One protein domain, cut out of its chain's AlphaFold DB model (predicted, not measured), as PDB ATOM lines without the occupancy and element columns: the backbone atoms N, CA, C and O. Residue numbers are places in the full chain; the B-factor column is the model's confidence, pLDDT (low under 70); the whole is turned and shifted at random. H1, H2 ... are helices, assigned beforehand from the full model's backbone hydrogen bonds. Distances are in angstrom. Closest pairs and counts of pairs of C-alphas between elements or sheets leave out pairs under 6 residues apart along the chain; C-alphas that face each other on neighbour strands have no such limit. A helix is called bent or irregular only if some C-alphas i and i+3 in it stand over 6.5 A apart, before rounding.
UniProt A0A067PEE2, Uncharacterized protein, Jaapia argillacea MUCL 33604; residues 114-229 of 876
ATOM      1  N   SER A 114     185.052 167.034 120.798       87.75
ATOM      2  CA  SER A 114     184.786 168.462 120.603       87.75
ATOM      3  C   SER A 114     183.589 168.924 121.446       87.75
ATOM      4  O   SER A 114     182.661 168.154 121.706       87.75
ATOM      5  N   THR A 115     183.549 170.208 121.814       88.81
ATOM      6  CA  THR A 115     182.398 170.795 122.524       88.81
ATOM      7  C   THR A 115     181.090 170.629 121.737       88.81
ATOM      8  O   THR A 115     180.061 170.333 122.337       88.81
ATOM      9  N   ARG A 116     181.128 170.730 120.397       89.19
ATOM     10  CA  ARG A 116     179.978 170.454 119.510       89.19
ATOM     11  C   ARG A 116     179.473 169.023 119.704       89.19
ATOM     12  O   ARG A 116     178.284 168.822 119.912       89.19
ATOM     13  N   THR A 117     180.379 168.050 119.708       90.38
ATOM     14  CA  THR A 117     180.065 166.626 119.900       90.38
ATOM     15  C   THR A 117     179.450 166.348 121.273       90.38
ATOM     16  O   THR A 117     178.482 165.603 121.363       90.38
ATOM     17  N   LEU A 118     179.969 166.981 122.331       92.00
ATOM     18  CA  LEU A 118     179.421 166.875 123.688       92.00
ATOM     19  C   LEU A 118     178.003 167.460 123.798       92.00
ATOM     20  O   LEU A 118     177.146 166.874 124.457       92.00
ATOM     21  N   ILE A 119     177.740 168.591 123.133       93.62
ATOM     22  CA  ILE A 119     176.402 169.199 123.080       93.62
ATOM     23  C   ILE A 119     175.433 168.298 122.300       93.62
ATOM     24  O   ILE A 119     174.330 168.054 122.779       93.62
ATOM     25  N   ILE A 120     175.846 167.753 121.149       93.94
ATOM     26  CA  ILE A 120     175.025 166.823 120.351       93.94
ATOM     27  C   ILE A 120     174.680 165.560 121.157       93.94
ATOM     28  O   ILE A 120     173.510 165.189 121.210       93.94
ATOM     29  N   ASP A 121     175.653 164.940 121.839       94.88
ATOM     30  CA  ASP A 121     175.427 163.771 122.715       94.88
ATOM     31  C   ASP A 121     174.378 164.063 123.803       94.88
ATOM     32  O   ASP A 121     173.487 163.250 124.065       94.88
ATOM     33  N   HIS A 122     174.439 165.257 124.401       95.38
ATOM     34  CA  HIS A 122     173.465 165.688 125.396       95.38
ATOM     35  C   HIS A 122     172.068 165.924 124.807       95.38
ATOM     36  O   HIS A 122     171.096 165.393 125.346       95.38
ATOM     37  N   ILE A 123     171.945 166.652 123.691       96.19
ATOM     38  CA  ILE A 123     170.642 166.897 123.048       96.19
ATOM     39  C   ILE A 123     170.007 165.574 122.598       96.19
ATOM     40  O   ILE A 123     168.809 165.383 122.793       96.19
ATOM     41  N   LEU A 124     170.796 164.627 122.083       95.50
ATOM     42  CA  LEU A 124     170.327 163.288 121.717       95.50
ATOM     43  C   LEU A 124     169.823 162.474 122.916       95.50
ATOM     44  O   LEU A 124     168.819 161.774 122.797       95.50
ATOM     45  N   TRP A 125     170.470 162.575 124.081       95.31
ATOM     46  CA  TRP A 125     169.969 161.959 125.317       95.31
ATOM     47  C   TRP A 125     168.644 162.592 125.776       95.31
ATOM     48  O   TRP A 125     167.701 161.861 126.088       95.31
ATOM     49  N   VAL A 126     168.516 163.926 125.738       96.00
ATOM     50  CA  VAL A 126     167.245 164.615 126.044       96.00
ATOM     51  C   VAL A 126     166.152 164.238 125.034       96.00
ATOM     52  O   VAL A 126     165.012 163.988 125.432       96.00
ATOM     53  N   HIS A 127     166.489 164.139 123.744       95.69
ATOM     54  CA  HIS A 127     165.578 163.700 122.687       95.69
ATOM     55  C   HIS A 127     165.058 162.288 122.968       95.69
ATOM     56  O   HIS A 127     163.847 162.111 123.088       95.69
ATOM     57  N   ALA A 128     165.952 161.317 123.180       95.00
ATOM     58  CA  ALA A 128     165.584 159.935 123.483       95.00
ATOM     59  C   ALA A 128     164.679 159.830 124.725       95.00
ATOM     60  O   ALA A 128     163.648 159.171 124.670       95.00
ATOM     61  N   ARG A 129     164.985 160.544 125.819       94.19
ATOM     62  CA  ARG A 129     164.122 160.563 127.021       94.19
ATOM     63  C   ARG A 129     162.749 161.189 126.770       94.19
ATOM     64  O   ARG A 129     161.752 160.697 127.296       94.19
ATOM     65  N   THR A 130     162.690 162.254 125.969       95.56
ATOM     66  CA  THR A 130     161.427 162.905 125.574       95.56
ATOM     67  C   THR A 130     160.576 161.944 124.742       95.56
ATOM     68  O   THR A 130     159.402 161.755 125.051       95.56
ATOM     69  N   ARG A 131     161.194 161.263 123.768       95.12
ATOM     70  CA  ARG A 131     160.584 160.191 122.973       95.12
ATOM     71  C   ARG A 131     160.107 159.019 123.844       95.12
ATOM     72  O   ARG A 131     158.971 158.591 123.720       95.12
ATOM     73  N   PHE A 132     160.886 158.533 124.810       94.75
ATOM     74  CA  PHE A 132     160.418 157.436 125.672       94.75
ATOM     75  C   PHE A 132     159.207 157.819 126.535       94.75
ATOM     76  O   PHE A 132     158.322 156.992 126.751       94.75
ATOM     77  N   ALA A 133     159.129 159.066 127.004       94.44
ATOM     78  CA  ALA A 133     157.936 159.568 127.683       94.44
ATOM     79  C   ALA A 133     156.735 159.726 126.722       94.44
ATOM     80  O   ALA A 133     155.612 159.420 127.121       94.44
ATOM     81  N   GLU A 134     156.974 160.131 125.467       95.56
ATOM     82  CA  GLU A 134     155.979 160.204 124.382       95.56
ATOM     83  C   GLU A 134     155.354 158.820 124.141       95.56
ATOM     84  O   GLU A 134     154.159 158.654 124.388       95.56
ATOM     85  N   ALA A 135     156.150 157.792 123.811       95.12
ATOM     86  CA  ALA A 135     155.641 156.427 123.620       95.12
ATOM     87  C   ALA A 135     154.960 155.859 124.872       95.12
ATOM     88  O   ALA A 135     153.943 155.182 124.743       95.12
ATOM     89  N   ARG A 136     155.461 156.120 126.091       94.19
ATOM     90  CA  ARG A 136     154.774 155.649 127.311       94.19
ATOM     91  C   ARG A 136     153.370 156.250 127.438       94.19
ATOM     92  O   ARG A 136     152.443 155.520 127.789       94.19
ATOM     93  N   ALA A 137     153.207 157.533 127.113       94.75
ATOM     94  CA  ALA A 137     151.913 158.212 127.117       94.75
ATOM     95  C   ALA A 137     150.981 157.727 125.988       94.75
ATOM     96  O   ALA A 137     149.788 157.542 126.236       94.75
ATOM     97  N   GLU A 138     151.506 157.465 124.785       94.81
ATOM     98  CA  GLU A 138     150.733 156.916 123.655       94.81
ATOM     99  C   GLU A 138     150.316 155.459 123.874       94.81
ATOM    100  O   GLU A 138     149.178 155.095 123.594       94.81
ATOM    101  N   LEU A 139     151.194 154.624 124.430       93.56
ATOM    102  CA  LEU A 139     150.918 153.212 124.703       93.56
ATOM    103  C   LEU A 139     150.091 152.996 125.980       93.56
ATOM    104  O   LEU A 139     149.702 151.867 126.255       93.56
ATOM    105  N   GLY A 140     149.836 154.026 126.796       93.19
ATOM    106  CA  GLY A 140     149.154 153.866 128.089       93.19
ATOM    107  C   GLY A 140     149.953 153.014 129.087       93.19
ATOM    108  O   GLY A 140     149.380 152.270 129.891       93.19
ATOM    109  N   MET A 141     151.285 153.083 129.003       92.12
ATOM    110  CA  MET A 141     152.206 152.507 129.985       92.12
ATOM    111  C   MET A 141     152.271 153.402 131.227       92.12
ATOM    112  O   MET A 141     151.925 154.582 131.178       92.12
ATOM    113  N   THR A 142     152.712 152.864 132.364       89.62
ATOM    114  CA  THR A 142     152.815 153.666 133.588       89.62
ATOM    115  C   THR A 142     153.867 154.763 133.462       89.62
ATOM    116  O   THR A 142     154.988 154.549 132.987       89.62
ATOM    117  N   ASP A 143     153.494 155.971 133.889       87.31
ATOM    118  CA  ASP A 143     154.447 157.064 133.973       87.31
ATOM    119  C   ASP A 143     155.361 156.860 135.181       87.31
ATOM    120  O   ASP A 143     154.913 156.784 136.326       87.31
ATOM    121  N   ARG A 144     156.665 156.796 134.917       85.81
ATOM    122  CA  ARG A 144     157.713 156.529 135.912       85.81
ATOM    123  C   ARG A 144     157.897 157.674 136.903       85.81
ATOM    124  O   ARG A 144     158.579 157.505 137.905       85.81
ATOM    125  N   THR A 145     157.248 158.812 136.658       86.25
ATOM    126  CA  THR A 145     157.094 159.887 137.640       86.25
ATOM    127  C   THR A 145     156.126 159.547 138.783       86.25
ATOM    128  O   THR A 145     156.071 160.303 139.749       86.25
ATOM    129  N   GLY A 146     155.380 158.435 138.699       82.88
ATOM    130  CA  GLY A 146     154.436 157.960 139.721       82.88
ATOM    131  C   GLY A 146     152.996 158.477 139.570       82.88
ATOM    132  O   GLY A 146     152.159 158.211 140.433       82.88
ATOM    133  N   GLY A 147     152.687 159.192 138.484       87.06
ATOM    134  CA  GLY A 147     151.352 159.749 138.227       87.06
ATOM    135  C   GLY A 147     150.996 160.959 139.114       87.06
ATOM    136  O   GLY A 147     151.796 161.361 139.956       87.06
ATOM    137  N   PRO A 148     149.795 161.556 138.953       88.56
ATOM    138  CA  PRO A 148     149.457 162.874 139.515       88.56
ATOM    139  C   PRO A 148     149.591 163.029 141.037       88.56
ATOM    140  O   PRO A 148     149.709 164.147 141.529       88.56
ATOM    141  N   SER A 149     149.535 161.925 141.784       90.56
ATOM    142  CA  SER A 149     149.672 161.893 143.243       90.56
ATOM    143  C   SER A 149     151.121 161.885 143.736       90.56
ATOM    144  O   SER A 149     151.349 162.043 144.933       90.56
ATOM    145  N   HIS A 150     152.096 161.654 142.856       90.06
ATOM    146  CA  HIS A 150     153.501 161.503 143.221       90.06
ATOM    147  C   HIS A 150     154.276 162.809 142.953       90.06
ATOM    148  O   HIS A 150     154.081 163.423 141.902       90.06
ATOM    149  N   PRO A 151     155.176 163.262 143.850       90.19
ATOM    150  CA  PRO A 151     155.855 164.556 143.706       90.19
ATOM    151  C   PRO A 151     156.676 164.676 142.413       90.19
ATOM    152  O   PRO A 151     156.784 165.764 141.847       90.19
ATOM    153  N   ASN A 152     157.191 163.557 141.894       89.62
ATOM    154  CA  ASN A 152     157.999 163.549 140.673       89.62
ATOM    155  C   ASN A 152     157.175 163.831 139.400       89.62
ATOM    156  O   ASN A 152     157.764 164.079 138.349       89.62
ATOM    157  N   TYR A 153     155.835 163.859 139.469       90.56
ATOM    158  CA  TYR A 153     154.949 164.161 138.334       90.56
ATOM    159  C   TYR A 153     155.220 165.529 137.696       90.56
ATOM    160  O   TYR A 153     155.026 165.708 136.494       90.56
ATOM    161  N   VAL A 154     155.754 166.479 138.472       90.81
ATOM    162  CA  VAL A 154     156.209 167.795 137.986       90.81
ATOM    163  C   VAL A 154     157.276 167.665 136.886       90.81
ATOM    164  O   VAL A 154     157.353 168.510 135.996       90.81
ATOM    165  N   PHE A 155     158.072 166.592 136.890       91.94
ATOM    166  CA  PHE A 155     159.127 166.365 135.901       91.94
ATOM    167  C   PHE A 155     158.641 165.696 134.608       91.94
ATOM    168  O   PHE A 155     159.439 165.553 133.684       91.94
ATOM    169  N   ARG A 156     157.357 165.320 134.482       93.06
ATOM    170  CA  ARG A 156     156.860 164.586 133.300       93.06
ATOM    171  C   ARG A 156     157.105 165.340 131.985       93.06
ATOM    172  O   ARG A 156     157.571 164.756 131.016       93.06
ATOM    173  N   GLU A 157     156.873 166.653 131.965       93.31
ATOM    174  CA  GLU A 157     157.063 167.507 130.776       93.31
ATOM    175  C   GLU A 157     158.542 167.696 130.395       93.31
ATOM    176  O   GLU A 157     158.866 168.050 129.257       93.31
ATOM    177  N   ARG A 158     159.450 167.443 131.344       94.00
ATOM    178  CA  ARG A 158     160.903 167.531 131.175       94.00
ATOM    179  C   ARG A 158     161.596 166.293 131.743       94.00
ATOM    180  O   ARG A 158     162.255 166.399 132.782       94.00
ATOM    181  N   PRO A 159     161.475 165.125 131.075       89.00
ATOM    182  CA  PRO A 159     162.008 163.865 131.584       89.00
ATOM    183  C   PRO A 159     163.508 163.904 131.887       89.00
ATOM    184  O   PRO A 159     163.980 163.141 132.720       89.00
ATOM    185  N   GLU A 160     164.285 164.777 131.243       92.12
ATOM    186  CA  GLU A 160     165.710 164.999 131.520       92.12
ATOM    187  C   GLU A 160     166.017 165.543 132.926       92.12
ATOM    188  O   GLU A 160     167.128 165.358 133.414       92.12
ATOM    189  N   ASN A 161     165.049 166.182 133.592       90.50
ATOM    190  CA  ASN A 161     165.213 166.676 134.962       90.50
ATOM    191  C   ASN A 161     165.027 165.579 136.021       90.50
ATOM    192  O   ASN A 161     165.304 165.825 137.193       90.50
ATOM    193  N   TYR A 162     164.534 164.399 135.631       82.31
ATOM    194  CA  TYR A 162     164.261 163.297 136.545       82.31
ATOM    195  C   TYR A 162     165.419 162.292 136.580       82.31
ATOM    196  O   TYR A 162     165.912 161.882 135.526       82.31
ATOM    197  N   ASP A 163     165.866 161.889 137.773       81.56
ATOM    198  CA  ASP A 163     167.038 161.023 137.902       81.56
ATOM    199  C   ASP A 163     166.747 159.557 137.532       81.56
ATOM    200  O   ASP A 163     165.727 158.975 137.893       81.56
ATOM    201  N   GLU A 164     167.687 158.939 136.819       70.81
ATOM    202  CA  GLU A 164     167.603 157.563 136.311       70.81
ATOM    203  C   GLU A 164     167.659 156.514 137.425       70.81
ATOM    204  O   GLU A 164     167.115 155.424 137.259       70.81
ATOM    205  N   GLY A 165     168.295 156.833 138.559       74.38
ATOM    206  CA  GLY A 165     168.405 155.928 139.708       74.38
ATOM    207  C   GLY A 165     167.109 155.776 140.514       74.38
ATOM    208  O   GLY A 165     166.892 154.728 141.125       74.38
ATOM    209  N   GLU A 166     166.249 156.797 140.494       72.75
ATOM    210  CA  GLU A 166     164.925 156.778 141.131       72.75
ATOM    211  C   GLU A 166     163.836 156.218 140.212       72.75
ATOM    212  O   GLU A 166     162.761 155.845 140.682       72.75
ATOM    213  N   GLU A 167     164.099 156.183 138.906       70.06
ATOM    214  CA  GLU A 167     163.110 155.849 137.894       70.06
ATOM    215  C   GLU A 167     162.619 154.406 138.068       70.06
ATOM    216  O   GLU A 167     163.367 153.443 137.864       70.06
ATOM    217  N   ALA A 168     161.339 154.262 138.423       72.81
ATOM    218  CA  ALA A 168     160.698 152.961 138.556       72.81
ATOM    219  C   ALA A 168     160.914 152.116 137.290       72.81
ATOM    220  O   ALA A 168     160.840 152.611 136.154       72.81
ATOM    221  N   GLU A 169     161.183 150.822 137.476       73.06
ATOM    222  CA  GLU A 169     161.182 149.892 136.351       73.06
ATOM    223  C   GLU A 169     159.791 149.952 135.707       73.06
ATOM    224  O   GLU A 169     158.779 149.989 136.402       73.06
ATOM    225  N   SER A 170     159.742 150.108 134.382       70.75
ATOM    226  CA  SER A 170     158.462 150.350 133.710       70.75
ATOM    227  C   SER A 170     157.637 149.069 133.758       70.75
ATOM    228  O   SER A 170     158.216 148.001 133.550       70.75
ATOM    229  N   ASP A 171     156.320 149.169 133.989       73.44
ATOM    230  CA  ASP A 171     155.415 148.012 133.980       73.44
ATOM    231  C   ASP A 171     155.384 147.375 132.584       73.44
ATOM    232  O   ASP A 171     154.581 147.709 131.708       73.44
ATOM    233  N   GLY A 172     156.330 146.470 132.365       63.56
ATOM    234  CA  GLY A 172     156.506 145.741 131.133       63.56
ATOM    235  C   GLY A 172     155.703 144.458 131.153       63.56
ATOM    236  O   GLY A 172     155.886 143.623 132.034       63.56
ATOM    237  N   GLU A 173     154.883 144.258 130.126       68.12
ATOM    238  CA  GLU A 173     154.342 142.935 129.827       68.12
ATOM    239  C   GLU A 173     155.470 141.912 129.691       68.12
ATOM    240  O   GLU A 173     156.456 142.142 128.982       68.12
ATOM    241  N   GLU A 174     155.305 140.785 130.378       79.81
ATOM    242  CA  GLU A 174     156.214 139.651 130.311       79.81
ATOM    243  C   GLU A 174     156.339 139.134 128.872       79.81
ATOM    244  O   GLU A 174     155.437 139.285 128.045       79.81
ATOM    245  N   VAL A 175     157.482 138.531 128.554       84.12
ATOM    246  CA  VAL A 175     157.799 138.099 127.186       84.12
ATOM    247  C   VAL A 175     156.845 137.023 126.669       84.12
ATOM    248  O   VAL A 175     156.607 136.949 125.466       84.12
ATOM    249  N   ASP A 176     156.196 136.275 127.557       85.12
ATOM    250  CA  ASP A 176     155.158 135.319 127.175       85.12
ATOM    251  C   ASP A 176     153.882 135.985 126.618       85.12
ATOM    252  O   ASP A 176     153.090 135.316 125.963       85.12
ATOM    253  N   VAL A 177     153.706 137.307 126.762       85.06
ATOM    254  CA  VAL A 177     152.638 138.063 126.075       85.06
ATOM    255  C   VAL A 177     152.958 138.325 124.594       85.06
ATOM    256  O   VAL A 177     152.051 138.610 123.813       85.06
ATOM    257  N   LEU A 178     154.227 138.204 124.181       84.25
ATOM    258  CA  LEU A 178     154.629 138.281 122.769       84.25
ATOM    259  C   LEU A 178     154.383 136.974 122.012       84.25
ATOM    260  O   LEU A 178     154.390 136.989 120.780       84.25
ATOM    261  N   LYS A 179     154.208 135.855 122.722       87.56
ATOM    262  CA  LYS A 179     153.916 134.538 122.145       87.56
ATOM    263  C   LYS A 179     152.470 134.424 121.687       87.56
ATOM    264  O   LYS A 179     151.601 135.183 122.115       87.56
ATOM    265  N   VAL A 180     152.204 133.432 120.838       73.62
ATOM    266  CA  VAL A 180     150.831 133.148 120.417       73.62
ATOM    267  C   VAL A 180     149.956 132.795 121.619       73.62
ATOM    268  O   VAL A 180     150.260 131.882 122.386       73.62
ATOM    269  N   ARG A 181     148.829 133.497 121.761       72.12
ATOM    270  CA  ARG A 181     147.770 133.114 122.697       72.12
ATOM    271  C   ARG A 181     147.014 131.914 122.136       72.12
ATOM    272  O   ARG A 181     146.055 132.072 121.381       72.12
ATOM    273  N   ASP A 182     147.445 130.716 122.514       69.44
ATOM    274  CA  ASP A 182     146.762 129.473 122.158       69.44
ATOM    275  C   ASP A 182     145.455 129.290 122.943       69.44
ATOM    276  O   ASP A 182     145.374 128.547 123.915       69.44
ATOM    277  N   GLY A 183     144.411 129.968 122.465       55.12
ATOM    278  CA  GLY A 183     143.082 129.383 122.263       55.12
ATOM    279  C   GLY A 183     142.230 128.981 123.470       55.12
ATOM    280  O   GLY A 183     141.058 128.676 123.255       55.12
ATOM    281  N   ASP A 184     142.728 129.000 124.710       70.69
ATOM    282  CA  ASP A 184     141.853 128.887 125.882       70.69
ATOM    283  C   ASP A 184     140.967 130.140 125.947       70.69
ATOM    284  O   ASP A 184     141.394 131.221 126.367       70.69
ATOM    285  N   GLY A 185     139.721 129.991 125.484       68.31
ATOM    286  CA  GLY A 185     138.747 131.073 125.338       68.31
ATOM    287  C   GLY A 185     138.451 131.828 126.637       68.31
ATOM    288  O   GLY A 185     137.984 132.964 126.580       68.31
ATOM    289  N   SER A 186     138.800 131.252 127.792       73.69
ATOM    290  CA  SER A 186     138.787 131.925 129.095       73.69
ATOM    291  C   SER A 186     139.680 133.184 129.127       73.69
ATOM    292  O   SER A 186     139.357 134.173 129.785       73.69
ATOM    293  N   SER A 187     140.788 133.197 128.375       73.75
ATOM    294  CA  SER A 187     141.773 134.290 128.395       73.75
ATOM    295  C   SER A 187     141.334 135.547 127.623       73.75
ATOM    296  O   SER A 187     141.693 136.662 128.008       73.75
ATOM    297  N   MET A 188     140.530 135.398 126.561       74.19
ATOM    298  CA  MET A 188     140.179 136.512 125.660       74.19
ATOM    299  C   MET A 188     139.341 137.605 126.341       74.19
ATOM    300  O   MET A 188     139.552 138.784 126.069       74.19
ATOM    301  N   GLY A 189     138.445 137.246 127.268       81.25
ATOM    302  CA  GLY A 189     137.637 138.232 128.002       81.25
ATOM    303  C   GLY A 189     138.486 139.171 128.868       81.25
ATOM    304  O   GLY A 189     138.297 140.385 128.839       81.25
ATOM    305  N   ASN A 190     139.478 138.616 129.570       85.00
ATOM    306  CA  ASN A 190     140.439 139.391 130.360       85.00
ATOM    307  C   ASN A 190     141.346 140.250 129.458       85.00
ATOM    308  O   ASN A 190     141.680 141.377 129.808       85.00
ATOM    309  N   LEU A 191     141.714 139.759 128.267       80.06
ATOM    310  CA  LEU A 191     142.518 140.533 127.318       80.06
ATOM    311  C   LEU A 191     141.789 141.782 126.806       80.06
ATOM    312  O   LEU A 191     142.392 142.852 126.794       80.06
ATOM    313  N   GLU A 192     140.522 141.668 126.408       84.94
ATOM    314  CA  GLU A 192     139.743 142.815 125.917       84.94
ATOM    315  C   GLU A 192     139.542 143.864 127.023       84.94
ATOM    316  O   GLU A 192     139.757 145.058 126.807       84.94
ATOM    317  N   GLU A 193     139.230 143.431 128.251       89.00
ATOM    318  CA  GLU A 193     139.160 144.332 129.405       89.00
ATOM    319  C   GLU A 193     140.516 145.001 129.687       89.00
ATOM    320  O   GLU A 193     140.583 146.215 129.895       89.00
ATOM    321  N   MET A 194     141.613 144.246 129.613       85.38
ATOM    322  CA  MET A 194     142.963 144.773 129.787       85.38
ATOM    323  C   MET A 194     143.338 145.775 128.685       85.38
ATOM    324  O   MET A 194     143.896 146.826 128.999       85.38
ATOM    325  N   MET A 195     143.003 145.514 127.418       85.69
ATOM    326  CA  MET A 195     143.239 146.432 126.297       85.69
ATOM    327  C   MET A 195     142.413 147.718 126.447       85.69
ATOM    328  O   MET A 195     142.935 148.826 126.306       85.69
ATOM    329  N   ARG A 196     141.144 147.593 126.845       90.06
ATOM    330  CA  ARG A 196     140.268 148.721 127.180       90.06
ATOM    331  C   ARG A 196     140.824 149.560 128.340       90.06
ATOM    332  O   ARG A 196     140.792 150.788 128.258       90.06
ATOM    333  N   LEU A 197     141.362 148.933 129.388       89.75
ATOM    334  CA  LEU A 197     142.014 149.625 130.507       89.75
ATOM    335  C   LEU A 197     143.298 150.351 130.075       89.75
ATOM    336  O   LEU A 197     143.545 151.462 130.538       89.75
ATOM    337  N   ARG A 198     144.097 149.778 129.163       86.50
ATOM    338  CA  ARG A 198     145.276 150.453 128.580       86.50
ATOM    339  C   ARG A 198     144.871 151.673 127.765       86.50
ATOM    340  O   ARG A 198     145.406 152.751 127.998       86.50
ATOM    341  N   LYS A 199     143.854 151.543 126.906       90.81
ATOM    342  CA  LYS A 199     143.289 152.654 126.123       90.81
ATOM    343  C   LYS A 199     142.788 153.806 127.006       90.81
ATOM    344  O   LYS A 199     142.907 154.964 126.630       90.81
ATOM    345  N   GLN A 200     142.284 153.508 128.207       93.19
ATOM    346  CA  GLN A 200     141.907 154.521 129.206       93.19
ATOM    347  C   GLN A 200     143.102 155.185 129.916       93.19
ATOM    348  O   GLN A 200     142.935 156.263 130.481       93.19
ATOM    349  N   ARG A 201     144.293 154.571 129.895       92.00
ATOM    350  CA  ARG A 201     145.542 155.125 130.451       92.00
ATOM    351  C   ARG A 201     146.339 155.970 129.449       92.00
ATOM    352  O   ARG A 201     147.333 156.567 129.848       92.00
ATOM    353  N   GLN A 202     145.942 156.016 128.175       94.81
ATOM    354  CA  GLN A 202     146.629 156.806 127.149       94.81
ATOM    355  C   GLN A 202     146.430 158.314 127.392       94.81
ATOM    356  O   GLN A 202     145.304 158.810 127.328       94.81
ATOM    357  N   ASP A 203     147.515 159.064 127.601       95.56
ATOM    358  CA  ASP A 203     147.490 160.535 127.674       95.56
ATOM    359  C   ASP A 203     147.920 161.118 126.318       95.56
ATOM    360  O   ASP A 203     149.018 161.649 126.140       95.56
ATOM    361  N   LEU A 204     147.034 160.992 125.324       94.88
ATOM    362  CA  LEU A 204     147.285 161.439 123.946       94.88
ATOM    363  C   LEU A 204     147.492 162.961 123.824       94.88
ATOM    364  O   LEU A 204     148.022 163.433 122.818       94.88
ATOM    365  N   ALA A 205     147.049 163.748 124.809       95.75
ATOM    366  CA  ALA A 205     147.274 165.192 124.832       95.75
ATOM    367  C   ALA A 205     148.714 165.512 125.257       95.75
ATOM    368  O   ALA A 205     149.381 166.333 124.624       95.75
ATOM    369  N   PHE A 206     149.207 164.823 126.286       95.62
ATOM    370  CA  PHE A 206     150.584 164.918 126.754       95.62
ATOM    371  C   PHE A 206     151.591 164.292 125.777       95.62
ATOM    372  O   PHE A 206     152.632 164.885 125.510       95.62
ATOM    373  N   ALA A 207     151.250 163.164 125.146       95.44
ATOM    374  CA  ALA A 207     152.040 162.602 124.050       95.44
ATOM    375  C   ALA A 207     152.295 163.635 122.939       95.44
ATOM    376  O   ALA A 207     153.437 163.877 122.558       95.44
ATOM    377  N   LYS A 208     151.246 164.333 122.480       95.25
ATOM    378  CA  LYS A 208     151.362 165.379 121.450       95.25
ATOM    379  C   LYS A 208     152.254 166.554 121.865       95.25
ATOM    380  O   LYS A 208     152.927 167.119 121.002       95.25
ATOM    381  N   SER A 209     152.283 166.939 123.145       96.81
ATOM    382  CA  SER A 209     153.174 168.017 123.602       96.81
ATOM    383  C   SER A 209     154.634 167.562 123.688       96.81
ATOM    384  O   SER A 209     155.526 168.315 123.291       96.81
ATOM    385  N   LEU A 210     154.883 166.316 124.109       96.12
ATOM    386  CA  LEU A 210     156.212 165.702 124.057       96.12
ATOM    387  C   LEU A 210     156.704 165.516 122.615       96.12
ATOM    388  O   LEU A 210     157.862 165.827 122.349       96.12
ATOM    389  N   LYS A 211     155.826 165.131 121.680       95.38
ATOM    390  CA  LYS A 211     156.120 165.008 120.242       95.38
ATOM    391  C   LYS A 211     156.576 166.320 119.608       95.38
ATOM    392  O   LYS A 211     157.609 166.384 118.948       95.38
ATOM    393  N   LEU A 212     155.850 167.408 119.870       95.44
ATOM    394  CA  LEU A 212     156.243 168.739 119.394       95.44
ATOM    395  C   LEU A 212     157.611 169.164 119.957       95.44
ATOM    396  O   LEU A 212     158.402 169.821 119.277       95.44
ATOM    397  N   ARG A 213     157.898 168.784 121.208       96.38
ATOM    398  CA  ARG A 213     159.177 169.058 121.863       96.38
ATOM    399  C   ARG A 213     160.317 168.229 121.266       96.38
ATOM    400  O   ARG A 213     161.387 168.784 121.015       96.38
ATOM    401  N   SER A 214     160.110 166.933 121.052       95.56
ATOM    402  CA  SER A 214     161.116 166.027 120.500       95.56
ATOM    403  C   SER A 214     161.469 166.399 119.057       95.56
ATOM    404  O   SER A 214     162.652 166.558 118.765       95.56
ATOM    405  N   GLU A 215     160.487 166.738 118.216       94.38
ATOM    406  CA  GLU A 215     160.725 167.317 116.882       94.38
ATOM    407  C   GLU A 215     161.572 168.607 116.908       94.38
ATOM    408  O   GLU A 215     162.321 168.886 115.970       94.38
ATOM    409  N   GLY A 216     161.445 169.432 117.953       95.94
ATOM    410  CA  GLY A 216     162.263 170.637 118.130       95.94
ATOM    411  C   GLY A 216     163.726 170.323 118.464       95.94
ATOM    412  O   GLY A 216     164.639 170.983 117.960       95.94
ATOM    413  N   LEU A 217     163.958 169.288 119.276       95.50
ATOM    414  CA  LEU A 217     165.299 168.780 119.585       95.50
ATOM    415  C   LEU A 217     165.934 168.132 118.348       95.50
ATOM    416  O   LEU A 217     167.091 168.409 118.049       95.50
ATOM    417  N   GLU A 218     165.164 167.348 117.595       93.25
ATOM    418  CA  GLU A 218     165.584 166.692 116.353       93.25
ATOM    419  C   GLU A 218     166.078 167.712 115.317       93.25
ATOM    420  O   GLU A 218     167.239 167.662 114.917       93.25
ATOM    421  N   LYS A 219     165.275 168.743 115.008       93.69
ATOM    422  CA  LYS A 219     165.672 169.861 114.122       93.69
ATOM    423  C   LYS A 219     166.939 170.581 114.599       93.69
ATOM    424  O   LYS A 219     167.720 171.062 113.778       93.69
ATOM    425  N   THR A 220     167.153 170.656 115.914       94.31
ATOM    426  CA  THR A 220     168.375 171.234 116.491       94.31
ATOM    427  C   THR A 220     169.580 170.326 116.238       94.31
ATOM    428  O   THR A 220     170.625 170.826 115.833       94.31
ATOM    429  N   VAL A 221     169.442 169.005 116.413       92.94
ATOM    430  CA  VAL A 221     170.508 168.032 116.118       92.94
ATOM    431  C   VAL A 221     170.853 168.022 114.631       92.94
ATOM    432  O   VAL A 221     172.033 168.127 114.317       92.94
ATOM    433  N   THR A 222     169.869 167.960 113.729       90.62
ATOM    434  CA  THR A 222     170.101 167.964 112.272       90.62
ATOM    435  C   THR A 222     170.862 169.220 111.844       90.62
ATOM    436  O   THR A 222     171.962 169.115 111.313       90.62
ATOM    437  N   SER A 223     170.394 170.409 112.241       90.69
ATOM    438  CA  SER A 223     171.107 171.679 112.003       90.69
ATOM    439  C   SER A 223     172.534 171.690 112.586       90.69
ATOM    440  O   SER A 223     173.475 172.202 111.975       90.69
ATOM    441  N   MET A 224     172.729 171.066 113.755       89.81
ATOM    442  CA  MET A 224     174.044 170.881 114.374       89.81
ATOM    443  C   MET A 224     174.917 169.803 113.718       89.81
ATOM    444  O   MET A 224     176.105 169.754 114.047       89.81
ATOM    445  N   LEU A 225     174.396 168.957 112.826       88.25
ATOM    446  CA  LEU A 225     175.146 167.984 112.025       88.25
ATOM    447  C   LEU A 225     175.489 168.567 110.646       88.25
ATOM    448  O   LEU A 225     176.670 168.577 110.290       88.25
ATOM    449  N   ASP A 226     174.507 169.164 109.965       84.56
ATOM    450  CA  ASP A 226     174.605 169.717 108.603       84.56
ATOM    451  C   ASP A 226     175.692 170.788 108.442       84.56
ATOM    452  O   ASP A 226     176.258 170.945 107.363       84.56
ATOM    453  N   GLN A 227     175.996 171.544 109.504       64.75
ATOM    454  CA  GLN A 227     177.024 172.587 109.479       64.75
ATOM    455  C   GLN A 227     178.359 172.106 110.070       64.75
ATOM    456  O   GLN A 227     178.605 172.291 111.270       64.75
ATOM    457  N   PRO A 228     179.315 171.582 109.272       57.88
ATOM    458  CA  PRO A 228     180.706 171.859 109.592       57.88
ATOM    459  C   PRO A 228     180.870 173.389 109.572       57.88
ATOM    460  O   PRO A 228     180.436 174.026 108.610       57.88
ATOM    461  N   PRO A 229     181.474 174.015 110.603       56.47
ATOM    462  CA  PRO A 229     181.873 175.408 110.489       56.47
ATOM    463  C   PRO A 229     182.704 175.530 109.213       56.47
ATOM    464  O   PRO A 229     183.642 174.735 109.069       56.47
TER     465      PRO A 229
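Overview. This is residues 114 to 229 of the 876 residues of an uncharacterized protein of Jaapia argillacea MUCL 33604 (UniProt A0A067PEE2). Two long helices, H1 and H4, pack side by side and run opposite ways, and a third helix, H3, leads into H4 from beyond one end of the pair, with residues 174 to 194 sticking out as a free arm. Between H1 and H3 the chain makes a long excursion with little helix, bulging to one side of the pair around the very short H2 before running out to the start of H3. The printed part has 116 residues with four named helices, in the order H1, H2, H3, H4, and no named strand; its class is all helix. It is loose, with a radius of gyration of the C-alphas of 18.2 A, and elongated, spanning 64 by 34 by 27 A.

Arrangement. H1, residues 115 to 138, and H4, residues 204 to 226, touch, with 32 pairs of C-alphas within 8 A. Their closest C-alphas are those of Glu 134 and Ala 207, 4.6 A apart. They stand at a shallow tilt of 21 degrees and run opposite ways. H2, residues 151 to 155, touches no helix and is apart from H1 and H4. H3, residues 186 to 201, is close to H1 but not clearly touching it; their closest C-alphas, those of Ala 137 and Arg 201, are 7.8 A apart. H1 and H3 run opposite ways at a steep tilt of 55 degrees. H3 and H4 are apart, though a tight link of 2 residues joins them. In H1 and H4 every O i to N i+4 pair is within hydrogen-bond range; in H3 it is 11 of 12, and in H2 0 of 1, with 1 of 2 O i to N i+3 pairs within range.

Along the chain. H1 begins at C-alpha 115 (182.398, 170.795, 122.524) and measures 34.6 A from first to last C-alpha. H2 measures 8.7 A and is only just irregular: C-alphas 151 and 154 are 6.6 A apart. H3 begins at C-alpha 186 (138.787, 131.925, 129.095), measures 24.2 A and is also only just irregular, with C-alphas 186 and 189 at 6.50 A. H4 measures 32.4 A and ends at C-alpha 226 (174.605, 169.717, 108.603).

Size, cuts and confidence. The two C-alphas farthest apart, those of Ser 186 and Pro 229, are 64.0 A from each other. Residues 174 to 194, of which 186 to 194 belong to H3, stand free; the body without them spans 51 by 26 by 24 A. The links from H1 to H2, 12 residues, and from H2 to H3, 30 residues, are long. The printed part has no cut. The mean pLDDT of the printed part is 87.0, and it is under 70 at residues 172 to 173, 182 to 183, 185 and 227 to 229.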